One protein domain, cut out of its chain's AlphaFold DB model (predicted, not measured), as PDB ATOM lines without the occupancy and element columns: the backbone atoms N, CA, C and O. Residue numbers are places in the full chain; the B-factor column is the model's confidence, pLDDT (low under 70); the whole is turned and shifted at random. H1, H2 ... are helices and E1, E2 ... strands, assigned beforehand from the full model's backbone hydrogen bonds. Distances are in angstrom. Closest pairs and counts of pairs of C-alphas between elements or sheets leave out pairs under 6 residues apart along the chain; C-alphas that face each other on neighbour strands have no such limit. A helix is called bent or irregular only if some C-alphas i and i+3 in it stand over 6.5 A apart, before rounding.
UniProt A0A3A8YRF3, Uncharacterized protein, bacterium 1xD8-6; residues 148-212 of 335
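This is residues 148 to 212 of the 335 residues of an uncharacterized protein of bacterium 1xD8-6 (UniProt A0A3A8YRF3). Three short helices form a small, angular cluster, with a little hairpin of two strands, E1 and E2, at one end and an unnamed tail, residues 200 to 212, folded back at the other. H3, the longest helix, has its centre nearest to the middle; H1 runs the same way as H3 at a small angle, and H2 stands steeply to both, making a corner with H1 at its first residues and touching H3. The printed part has 65 residues with two named strands and three named helices, in the order E1, E2, H1, H2, H3 along the chain, and the sheet, of order E1 - E2, is antiparallel. The class is mostly helix, with 33 residues in helices and 6 in strands. The whole is compact, with a radius of gyration of the C-alphas of 11.3 A, and the C-alphas span 33 by 27 by 18 A along their three main axes.

The printed part begins at Glu 148, and its first named element is E1, residues 151 to 153, with C-alpha 151 at (148.534, 95.868, 144.091). E2 follows as residues 156 to 158. H1 holds residues 161 to 168 and measures 10.7 A from first to last C-alpha. H2 holds residues 172 to 182 and measures 15.5 A, with C-alpha 172 at (138.478, 105.696, 143.386). H3 holds residues 186 to 199 and measures 20.0 A, ending with C-alpha 199 at (134.755, 104.943, 162.764). Residues 200 to 212 hold no named element. No helix is bent or irregular.

E1 and E2 are antiparallel neighbour strands and form a hairpin, with an angle of 146 degrees between their directions. The C-alphas of Thr 152 and Val 157, which face each other, are 4.4 A apart. Across the pair, N 151 and O 158 are within hydrogen-bond range at 2.9 A, and N 158 and O 151 at 2.8 A. From the hairpin to H1 the closest C-alphas are those of Tyr 158 in E2 and Leu 164, 6.3 A apart, and those of Ile 151 in E1 and Lys 161, 6.7 A apart. H1 and H2 only just touch, with 3 pairs of C-alphas within 8 A. Their closest C-alphas are those of Tyr 165 and Gly 172, 6.1 A apart, and their lines stand about perpendicular, at 78 degrees. H2 and H3 touch, with 7 pairs of C-alphas within 8 A. The closest are those of Ile 175 and Ala 189, 5.7 A apart. H2 and H3 run opposite ways at a steep tilt of 69 degrees, only just short of about perpendicular. H1 and H3 are close but not clearly touching, and their closest C-alphas, those of Leu 168 and Trp 194, are 6.9 A apart. These two helices run the same way at a shallow tilt of 15 degrees. H2 is apart from E1 and from E2, and H3 is apart from E2. In H1, H2 and H3 every O i to N i+4 pair is within hydrogen-bond range.

The two C-alphas farthest apart are those of Glu 148 and Gly 201, at 33.9 A, and the first and last printed C-alphas, those of Glu 148 and Pro 212, are 33.5 A apart. The printed part has no cut. The links from E1 to E2, E2 to H1, H1 to H2 and H2 to H3 are tight, and no link is long. The C-alphas of residues 200 to 212 lie 9 to 16 A from the mean of all C-alphas. The mean pLDDT of the printed part is 87.1, and no printed residue is under 70.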
ATOM      1  N   GLU A 148     150.578  93.923 135.739       71.25
ATOM      2  CA  GLU A 148     151.090  95.295 135.859       71.25
ATOM      3  C   GLU A 148     150.233  96.206 136.763       71.25
ATOM      4  O   GLU A 148     150.716  97.232 137.232       71.25
ATOM      5  N   PHE A 149     148.952  95.870 136.961       71.81
ATOM      6  CA  PHE A 149     148.018  96.623 137.804       71.81
ATOM      7  C   PHE A 149     147.768  95.961 139.159       71.81
ATOM      8  O   PHE A 149     146.976  96.495 139.940       71.81
ATOM      9  N   GLU A 150     148.413  94.822 139.424       83.31
ATOM     10  CA  GLU A 150     148.329  94.129 140.700       83.31
ATOM     11  C   GLU A 150     148.872  95.028 141.812       83.31
ATOM     12  O   GLU A 150     149.921  95.662 141.674       83.31
ATOM     13  N   ILE A 151     148.131  95.110 142.911       87.00
ATOM     14  CA  ILE A 151     148.534  95.868 144.091       87.00
ATOM     15  C   ILE A 151     148.456  94.969 145.315       87.00
ATOM     16  O   ILE A 151     147.584  94.109 145.415       87.00
ATOM     17  N   THR A 152     149.354  95.191 146.266       88.81
ATOM     18  CA  THR A 152     149.276  94.561 147.584       88.81
ATOM     19  C   THR A 152     148.917  95.632 148.594       88.81
ATOM     20  O   THR A 152     149.686  96.567 148.771       88.81
ATOM     21  N   TYR A 153     147.766  95.487 149.245       87.88
ATOM     22  CA  TYR A 153     147.290  96.392 150.289       87.88
ATOM     23  C   TYR A 153     147.064  95.575 151.563       87.88
ATOM     24  O   TYR A 153     146.379  94.549 151.535       87.88
ATOM     25  N   ARG A 154     147.698  95.978 152.673       84.25
ATOM     26  CA  ARG A 154     147.647  95.284 153.983       84.25
ATOM     27  C   ARG A 154     147.878  93.763 153.924       84.25
ATOM     28  O   ARG A 154     147.243  92.990 154.636       84.25
ATOM     29  N   GLY A 155     148.795  93.323 153.060       84.75
ATOM     30  CA  GLY A 155     149.156  91.909 152.903       84.75
ATOM     31  C   GLY A 155     148.189  91.074 152.055       84.75
ATOM     32  O   GLY A 155     148.432  89.881 151.881       84.75
ATOM     33  N   LYS A 156     147.131  91.672 151.491       90.50
ATOM     34  CA  LYS A 156     146.258  91.034 150.499       90.50
ATOM     35  C   LYS A 156     146.586  91.550 149.099       90.50
ATOM     36  O   LYS A 156     146.775  92.749 148.897       90.50
ATOM     37  N   VAL A 157     146.659  90.629 148.142       89.62
ATOM     38  CA  VAL A 157     146.920  90.928 146.729       89.62
ATOM     39  C   VAL A 157     145.592  91.143 146.005       89.62
ATOM     40  O   VAL A 157     144.680  90.326 146.126       89.62
ATOM     41  N   TYR A 158     145.497  92.233 145.249       87.50
ATOM     42  CA  TYR A 158     144.345  92.615 144.436       87.50
ATOM     43  C   TYR A 158     144.773  92.734 142.974       87.50
ATOM     44  O   TYR A 158     145.805  93.336 142.680       87.50
ATOM     45  N   ALA A 159     143.957  92.243 142.040       84.19
ATOM     46  CA  ALA A 159     144.257  92.279 140.608       84.19
ATOM     47  C   ALA A 159     144.232  93.703 140.025       84.19
ATOM     48  O   ALA A 159     144.771  93.945 138.944       84.19
ATOM     49  N   SER A 160     143.570  94.648 140.705       86.50
ATOM     50  CA  SER A 160     143.610  96.071 140.367       86.50
ATOM     51  C   SER A 160     143.211  96.966 141.541       86.50
ATOM     52  O   SER A 160     142.467  96.551 142.431       86.50
ATOM     53  N   LYS A 161     143.573  98.254 141.469       86.81
ATOM     54  CA  LYS A 161     143.033  99.301 142.359       86.81
ATOM     55  C   LYS A 161     141.500  99.300 142.424       86.81
ATOM     56  O   LYS A 161     140.933  99.488 143.491       86.81
ATOM     57  N   ASN A 162     140.821  99.033 141.306       86.56
ATOM     58  CA  ASN A 162     139.356  98.995 141.262       86.56
ATOM     59  C   ASN A 162     138.755  97.836 142.064       86.56
ATOM     60  O   ASN A 162     137.627  97.952 142.536       86.56
ATOM     61  N   GLU A 163     139.470  96.719 142.193       86.12
ATOM     62  CA  GLU A 163     139.034  95.599 143.023       86.12
ATOM     63  C   GLU A 163     139.115  95.967 144.505       86.12
ATOM     64  O   GLU A 163     138.129  95.804 145.221       86.12
ATOM     65  N   LEU A 164     140.225  96.586 144.924       89.69
ATOM     66  CA  LEU A 164     140.371  97.139 146.271       89.69
ATOM     67  C   LEU A 164     139.257  98.150 146.585       89.69
ATOM     68  O   LEU A 164     138.597  98.048 147.613       89.69
ATOM     69  N   TYR A 165     138.988  99.090 145.675       90.44
ATOM     70  CA  TYR A 165     137.922 100.088 145.831       90.44
ATOM     71  C   TYR A 165     136.545  99.456 146.062       90.44
ATOM     72  O   TYR A 165     135.767  99.948 146.879       90.44
ATOM     73  N   ARG A 166     136.239  98.357 145.361       87.81
ATOM     74  CA  ARG A 166     134.979  97.621 145.530       87.81
ATOM     75  C   ARG A 166     134.922  96.889 146.861       87.81
ATOM     76  O   ARG A 166     133.881  96.923 147.500       87.81
ATOM     77  N   GLU A 167     136.016  96.257 147.272       88.44
ATOM     78  CA  GLU A 167     136.070  95.526 148.538       88.44
ATOM     79  C   GLU A 167     135.958  96.457 149.749       88.44
ATOM     80  O   GLU A 167     135.261  96.142 150.709       88.44
ATOM     81  N   LEU A 168     136.586  97.632 149.688       86.94
ATOM     82  CA  LEU A 168     136.474  98.639 150.744       86.94
ATOM     83  C   LEU A 168     135.175  99.463 150.647       86.94
ATOM     84  O   LEU A 168     134.821 100.185 151.582       86.94
ATOM     85  N   GLY A 169     134.473  99.394 149.513       89.31
ATOM     86  CA  GLY A 169     133.322 100.237 149.193       89.31
ATOM     87  C   GLY A 169     133.666 101.728 149.214       89.31
ATOM     88  O   GLY A 169     132.929 102.523 149.794       89.31
ATOM     89  N   ILE A 170     134.803 102.106 148.630       90.81
ATOM     90  CA  ILE A 170     135.265 103.496 148.502       90.81
ATOM     91  C   ILE A 170     135.513 103.757 147.023       90.81
ATOM     92  O   ILE A 170     136.287 103.051 146.381       90.81
ATOM     93  N   ALA A 171     134.868 104.772 146.456       89.75
ATOM     94  CA  ALA A 171     135.071 105.106 145.058       89.75
ATOM     95  C   ALA A 171     136.483 105.665 144.827       89.75
ATOM     96  O   ALA A 171     136.963 106.524 145.568       89.75
ATOM     97  N   GLY A 172     137.125 105.245 143.733       87.62
ATOM     98  CA  GLY A 172     138.478 105.696 143.386       87.62
ATOM     99  C   GLY A 172     138.620 107.214 143.218       87.62
ATOM    100  O   GLY A 172     139.719 107.739 143.382       87.62
ATOM    101  N   VAL A 173     137.521 107.925 142.941       88.25
ATOM    102  CA  VAL A 173     137.488 109.396 142.891       88.25
ATOM    103  C   VAL A 173     137.842 110.029 144.237       88.25
ATOM    104  O   VAL A 173     138.655 110.943 144.258       88.25
ATOM    105  N   CYS A 174     137.342 109.500 145.359       87.94
ATOM    106  CA  CYS A 174     137.610 110.046 146.694       87.94
ATOM    107  C   CYS A 174     139.092 109.921 147.070       87.94
ATOM    108  O   CYS A 174     139.698 110.853 147.601       87.94
ATOM    109  N   ILE A 175     139.686 108.770 146.746       89.12
ATOM    110  CA  ILE A 175     141.108 108.496 146.983       89.12
ATOM    111  C   ILE A 175     141.965 109.401 146.094       89.12
ATOM    112  O   ILE A 175     142.924 110.005 146.566       89.12
ATOM    113  N   HIS A 176     141.596 109.559 144.820       88.50
ATOM    114  CA  HIS A 176     142.318 110.436 143.902       88.50
ATOM    115  C   HIS A 176     142.263 111.914 144.318       88.50
ATOM    116  O   HIS A 176     143.287 112.598 144.282       88.50
ATOM    117  N   GLU A 177     141.095 112.403 144.742       85.88
ATOM    118  CA  GLU A 177     140.925 113.766 145.256       85.88
ATOM    119  C   GLU A 177     141.792 114.010 146.494       85.88
ATOM    120  O   GLU A 177     142.440 115.050 146.585       85.88
ATOM    121  N   MET A 178     141.876 113.040 147.411       84.50
ATOM    122  CA  MET A 178     142.760 113.128 148.577       84.50
ATOM    123  C   MET A 178     144.228 113.242 148.172       84.50
ATOM    124  O   MET A 178     144.901 114.185 148.588       84.50
ATOM    125  N   MET A 179     144.706 112.324 147.328       87.81
ATOM    126  CA  MET A 179     146.096 112.334 146.861       87.81
ATOM    127  C   MET A 179     146.444 113.657 146.165       87.81
ATOM    128  O   MET A 179     147.527 114.196 146.359       87.81
ATOM    129  N   THR A 180     145.514 114.210 145.381       87.25
ATOM    130  CA  THR A 180     145.739 115.448 144.619       87.25
ATOM    131  C   THR A 180     145.716 116.691 145.510       87.25
ATOM    132  O   THR A 180     146.587 117.547 145.388       87.25
ATOM    133  N   ASN A 181     144.743 116.795 146.418       83.25
ATOM    134  CA  ASN A 181     144.557 117.986 147.252       83.25
ATOM    135  C   ASN A 181     145.546 118.062 148.419       83.25
ATOM    136  O   ASN A 181     145.824 119.153 148.918       83.25
ATOM    137  N   HIS A 182     146.037 116.913 148.889       78.81
ATOM    138  CA  HIS A 182     146.876 116.826 150.083       78.81
ATOM    139  C   HIS A 182     148.274 116.270 149.816       78.81
ATOM    140  O   HIS A 182     149.098 116.288 150.722       78.81
ATOM    141  N   GLY A 183     148.565 115.825 148.589       80.12
ATOM    142  CA  GLY A 183     149.887 115.317 148.220       80.12
ATOM    143  C   GLY A 183     150.274 114.023 148.935       80.12
ATOM    144  O   GLY A 183     151.461 113.741 149.058       80.12
ATOM    145  N   THR A 184     149.296 113.261 149.428       83.50
ATOM    146  CA  THR A 184     149.524 112.000 150.141       83.50
ATOM    147  C   THR A 184     149.736 110.848 149.173       83.50
ATOM    148  O   THR A 184     149.250 110.861 148.034       83.50
ATOM    149  N   ASP A 185     150.414 109.810 149.637       88.44
ATOM    150  CA  ASP A 185     150.532 108.562 148.904       88.44
ATOM    151  C   ASP A 185     149.194 107.800 148.868       88.44
ATOM    152  O   ASP A 185     148.184 108.161 149.481       88.44
ATOM    153  N   PHE A 186     149.184 106.744 148.059       88.12
ATOM    154  CA  PHE A 186     147.995 105.938 147.827       88.12
ATOM    155  C   PHE A 186     147.562 105.162 149.074       88.12
ATOM    156  O   PHE A 186     146.366 105.113 149.351       88.12
ATOM    157  N   GLU A 187     148.501 104.572 149.816       88.81
ATOM    158  CA  GLU A 187     148.185 103.712 150.958       88.81
ATOM    159  C   GLU A 187     147.600 104.547 152.096       88.81
ATOM    160  O   GLU A 187     146.520 104.223 152.593       88.81
ATOM    161  N   THR A 188     148.222 105.684 152.422       88.00
ATOM    162  CA  THR A 188     147.701 106.605 153.443       88.00
ATOM    163  C   THR A 188     146.346 107.183 153.050       88.00
ATOM    164  O   THR A 188     145.441 107.265 153.884       88.00
ATOM    165  N   ALA A 189     146.140 107.533 151.773       90.38
ATOM    166  CA  ALA A 189     144.834 107.996 151.305       90.38
ATOM    167  C   ALA A 189     143.744 106.925 151.485       90.38
ATOM    168  O   ALA A 189     142.643 107.240 151.943       90.38
ATOM    169  N   VAL A 190     144.041 105.664 151.150       91.44
ATOM    170  CA  VAL A 190     143.118 104.535 151.349       91.44
ATOM    171  C   VAL A 190     142.857 104.312 152.842       91.44
ATOM    172  O   VAL A 190     141.698 104.169 153.234       91.44
ATOM    173  N   ASP A 191     143.899 104.341 153.674       90.75
ATOM    174  CA  ASP A 191     143.812 104.153 155.123       90.75
ATOM    175  C   ASP A 191     142.930 105.204 155.798       90.75
ATOM    176  O   ASP A 191     142.076 104.838 156.605       90.75
ATOM    177  N   ILE A 192     143.087 106.487 155.450       90.62
ATOM    178  CA  ILE A 192     142.272 107.571 156.017       90.62
ATOM    179  C   ILE A 192     140.791 107.330 155.724       90.62
ATOM    180  O   ILE A 192     139.964 107.386 156.635       90.62
ATOM    181  N   TYR A 193     140.431 107.040 154.469       90.81
ATOM    182  CA  TYR A 193     139.031 106.801 154.117       90.81
ATOM    183  C   TYR A 193     138.485 105.516 154.729       90.81
ATOM    184  O   TYR A 193     137.347 105.507 155.195       90.81
ATOM    185  N   TRP A 194     139.277 104.445 154.748       90.69
ATOM    186  CA  TRP A 194     138.878 103.188 155.367       90.69
ATOM    187  C   TRP A 194     138.621 103.367 156.865       90.69
ATOM    188  O   TRP A 194     137.564 102.982 157.360       90.69
ATOM    189  N   GLU A 195     139.540 104.012 157.581       91.25
ATOM    190  CA  GLU A 195     139.415 104.243 159.018       91.25
ATOM    191  C   GLU A 195     138.261 105.202 159.336       91.25
ATOM    192  O   GLU A 195     137.485 104.940 160.253       91.25
ATOM    193  N   THR A 196     138.075 106.244 158.521       92.06
ATOM    194  CA  THR A 196     136.909 107.137 158.608       92.06
ATOM    195  C   THR A 196     135.608 106.355 158.446       92.06
ATOM    196  O   THR A 196     134.683 106.532 159.231       92.06
ATOM    197  N   LYS A 197     135.533 105.456 157.456       91.19
ATOM    198  CA  LYS A 197     134.344 104.643 157.172       91.19
ATOM    199  C   LYS A 197     134.006 103.708 158.337       91.19
ATOM    200  O   LYS A 197     132.849 103.636 158.746       91.19
ATOM    201  N   VAL A 198     135.023 103.053 158.901       90.81
ATOM    202  CA  VAL A 198     134.888 102.171 160.070       90.81
ATOM    203  C   VAL A 198     134.442 102.959 161.303       90.81
ATOM    204  O   VAL A 198     133.461 102.577 161.938       90.81
ATOM    205  N   LYS A 199     135.107 104.078 161.621       90.56
ATOM    206  CA  LYS A 199     134.755 104.943 162.764       90.56
ATOM    207  C   LYS A 199     133.360 105.562 162.607       90.56
ATOM    208  O   LYS A 199     132.648 105.707 163.595       90.56
ATOM    209  N   ALA A 200     132.945 105.874 161.380       89.25
ATOM    210  CA  ALA A 200     131.613 106.391 161.084       89.25
ATOM    211  C   ALA A 200     130.503 105.320 161.095       89.25
ATOM    212  O   ALA A 200     129.327 105.668 160.989       89.25
ATOM    213  N   GLY A 201     130.850 104.031 161.199       87.81
ATOM    214  CA  GLY A 201     129.885 102.928 161.188       87.81
ATOM    215  C   GLY A 201     129.207 102.700 159.832       87.81
ATOM    216  O   GLY A 201     128.112 102.142 159.786       87.81
ATOM    217  N   ILE A 202     129.828 103.137 158.733       88.44
ATOM    218  CA  ILE A 202     129.281 102.977 157.380       88.44
ATOM    219  C   ILE A 202     129.590 101.551 156.881       88.44
ATOM    220  O   ILE A 202     130.763 101.158 156.878       88.44
ATOM    221  N   PRO A 203     128.590 100.775 156.418       85.44
ATOM    222  CA  PRO A 203     128.795  99.403 155.949       85.44
ATOM    223  C   PRO A 203     129.774  99.304 154.774       85.44
ATOM    224  O   PRO A 203     129.820 100.180 153.906       85.44
ATOM    225  N   ALA A 204     130.542  98.214 154.702       79.62
ATOM    226  CA  ALA A 204     131.505  97.994 153.621       79.62
ATOM    227  C   ALA A 204     130.815  97.912 152.248       79.62
ATOM    228  O   ALA A 204     131.336  98.444 151.270       79.62
ATOM    229  N   GLU A 205     129.615  97.334 152.205       83.94
ATOM    230  CA  GLU A 205     128.779  97.167 151.015       83.94
ATOM    231  C   GLU A 205     128.301  98.503 150.436       83.94
ATOM    232  O   GLU A 205     128.008  98.600 149.241       83.94
ATOM    233  N   GLU A 206     128.222  99.542 151.270       84.81
ATOM    234  CA  GLU A 206     127.804 100.863 150.834       84.81
ATOM    235  C   GLU A 206     128.976 101.602 150.185       84.81
ATOM    236  O   GLU A 206     129.997 101.900 150.812       84.81
ATOM    237  N   MET A 207     128.837 101.883 148.889       87.25
ATOM    238  CA  MET A 207     129.881 102.538 148.112       87.25
ATOM    239  C   MET A 207     129.916 104.041 148.395       87.25
ATOM    240  O   MET A 207     129.050 104.803 147.958       87.25
ATOM    241  N   LEU A 208     130.986 104.482 149.049       86.50
ATOM    242  CA  LEU A 208     131.247 105.885 149.333       86.50
ATOM    243  C   LEU A 208     131.757 106.586 148.066       86.50
ATOM    244  O   LEU A 208     132.917 106.442 147.687       86.50
ATOM    245  N   SER A 209     130.877 107.322 147.386       87.12
ATOM    246  CA  SER A 209     131.227 108.137 146.205       87.12
ATOM    247  C   SER A 209     131.616 109.578 146.544       87.12
ATOM    248  O   SER A 209     132.152 110.291 145.700       87.12
ATOM    249  N   TYR A 210     131.331 109.999 147.771       87.62
ATOM    250  CA  TYR A 210     131.692 111.277 148.368       87.62
ATOM    251  C   TYR A 210     131.707 111.097 149.885       87.62
ATOM    252  O   TYR A 210     131.026 110.214 150.403       87.62
ATOM    253  N   LEU A 211     132.427 111.955 150.602       87.88
ATOM    254  CA  LEU A 211     132.391 111.955 152.057       87.88
ATOM    255  C   LEU A 211     131.205 112.809 152.552       87.88
ATOM    256  O   LEU A 211     131.159 114.001 152.238       87.88
ATOM    257  N   PRO A 212     130.210 112.236 153.255       91.50
ATOM    258  CA  PRO A 212     129.112 113.002 153.834       91.50
ATOM    259  C   PRO A 212     129.621 113.879 154.983       91.50
ATOM    260  O   PRO A 212     130.597 113.546 155.647       91.50
TER     261      PRO A 212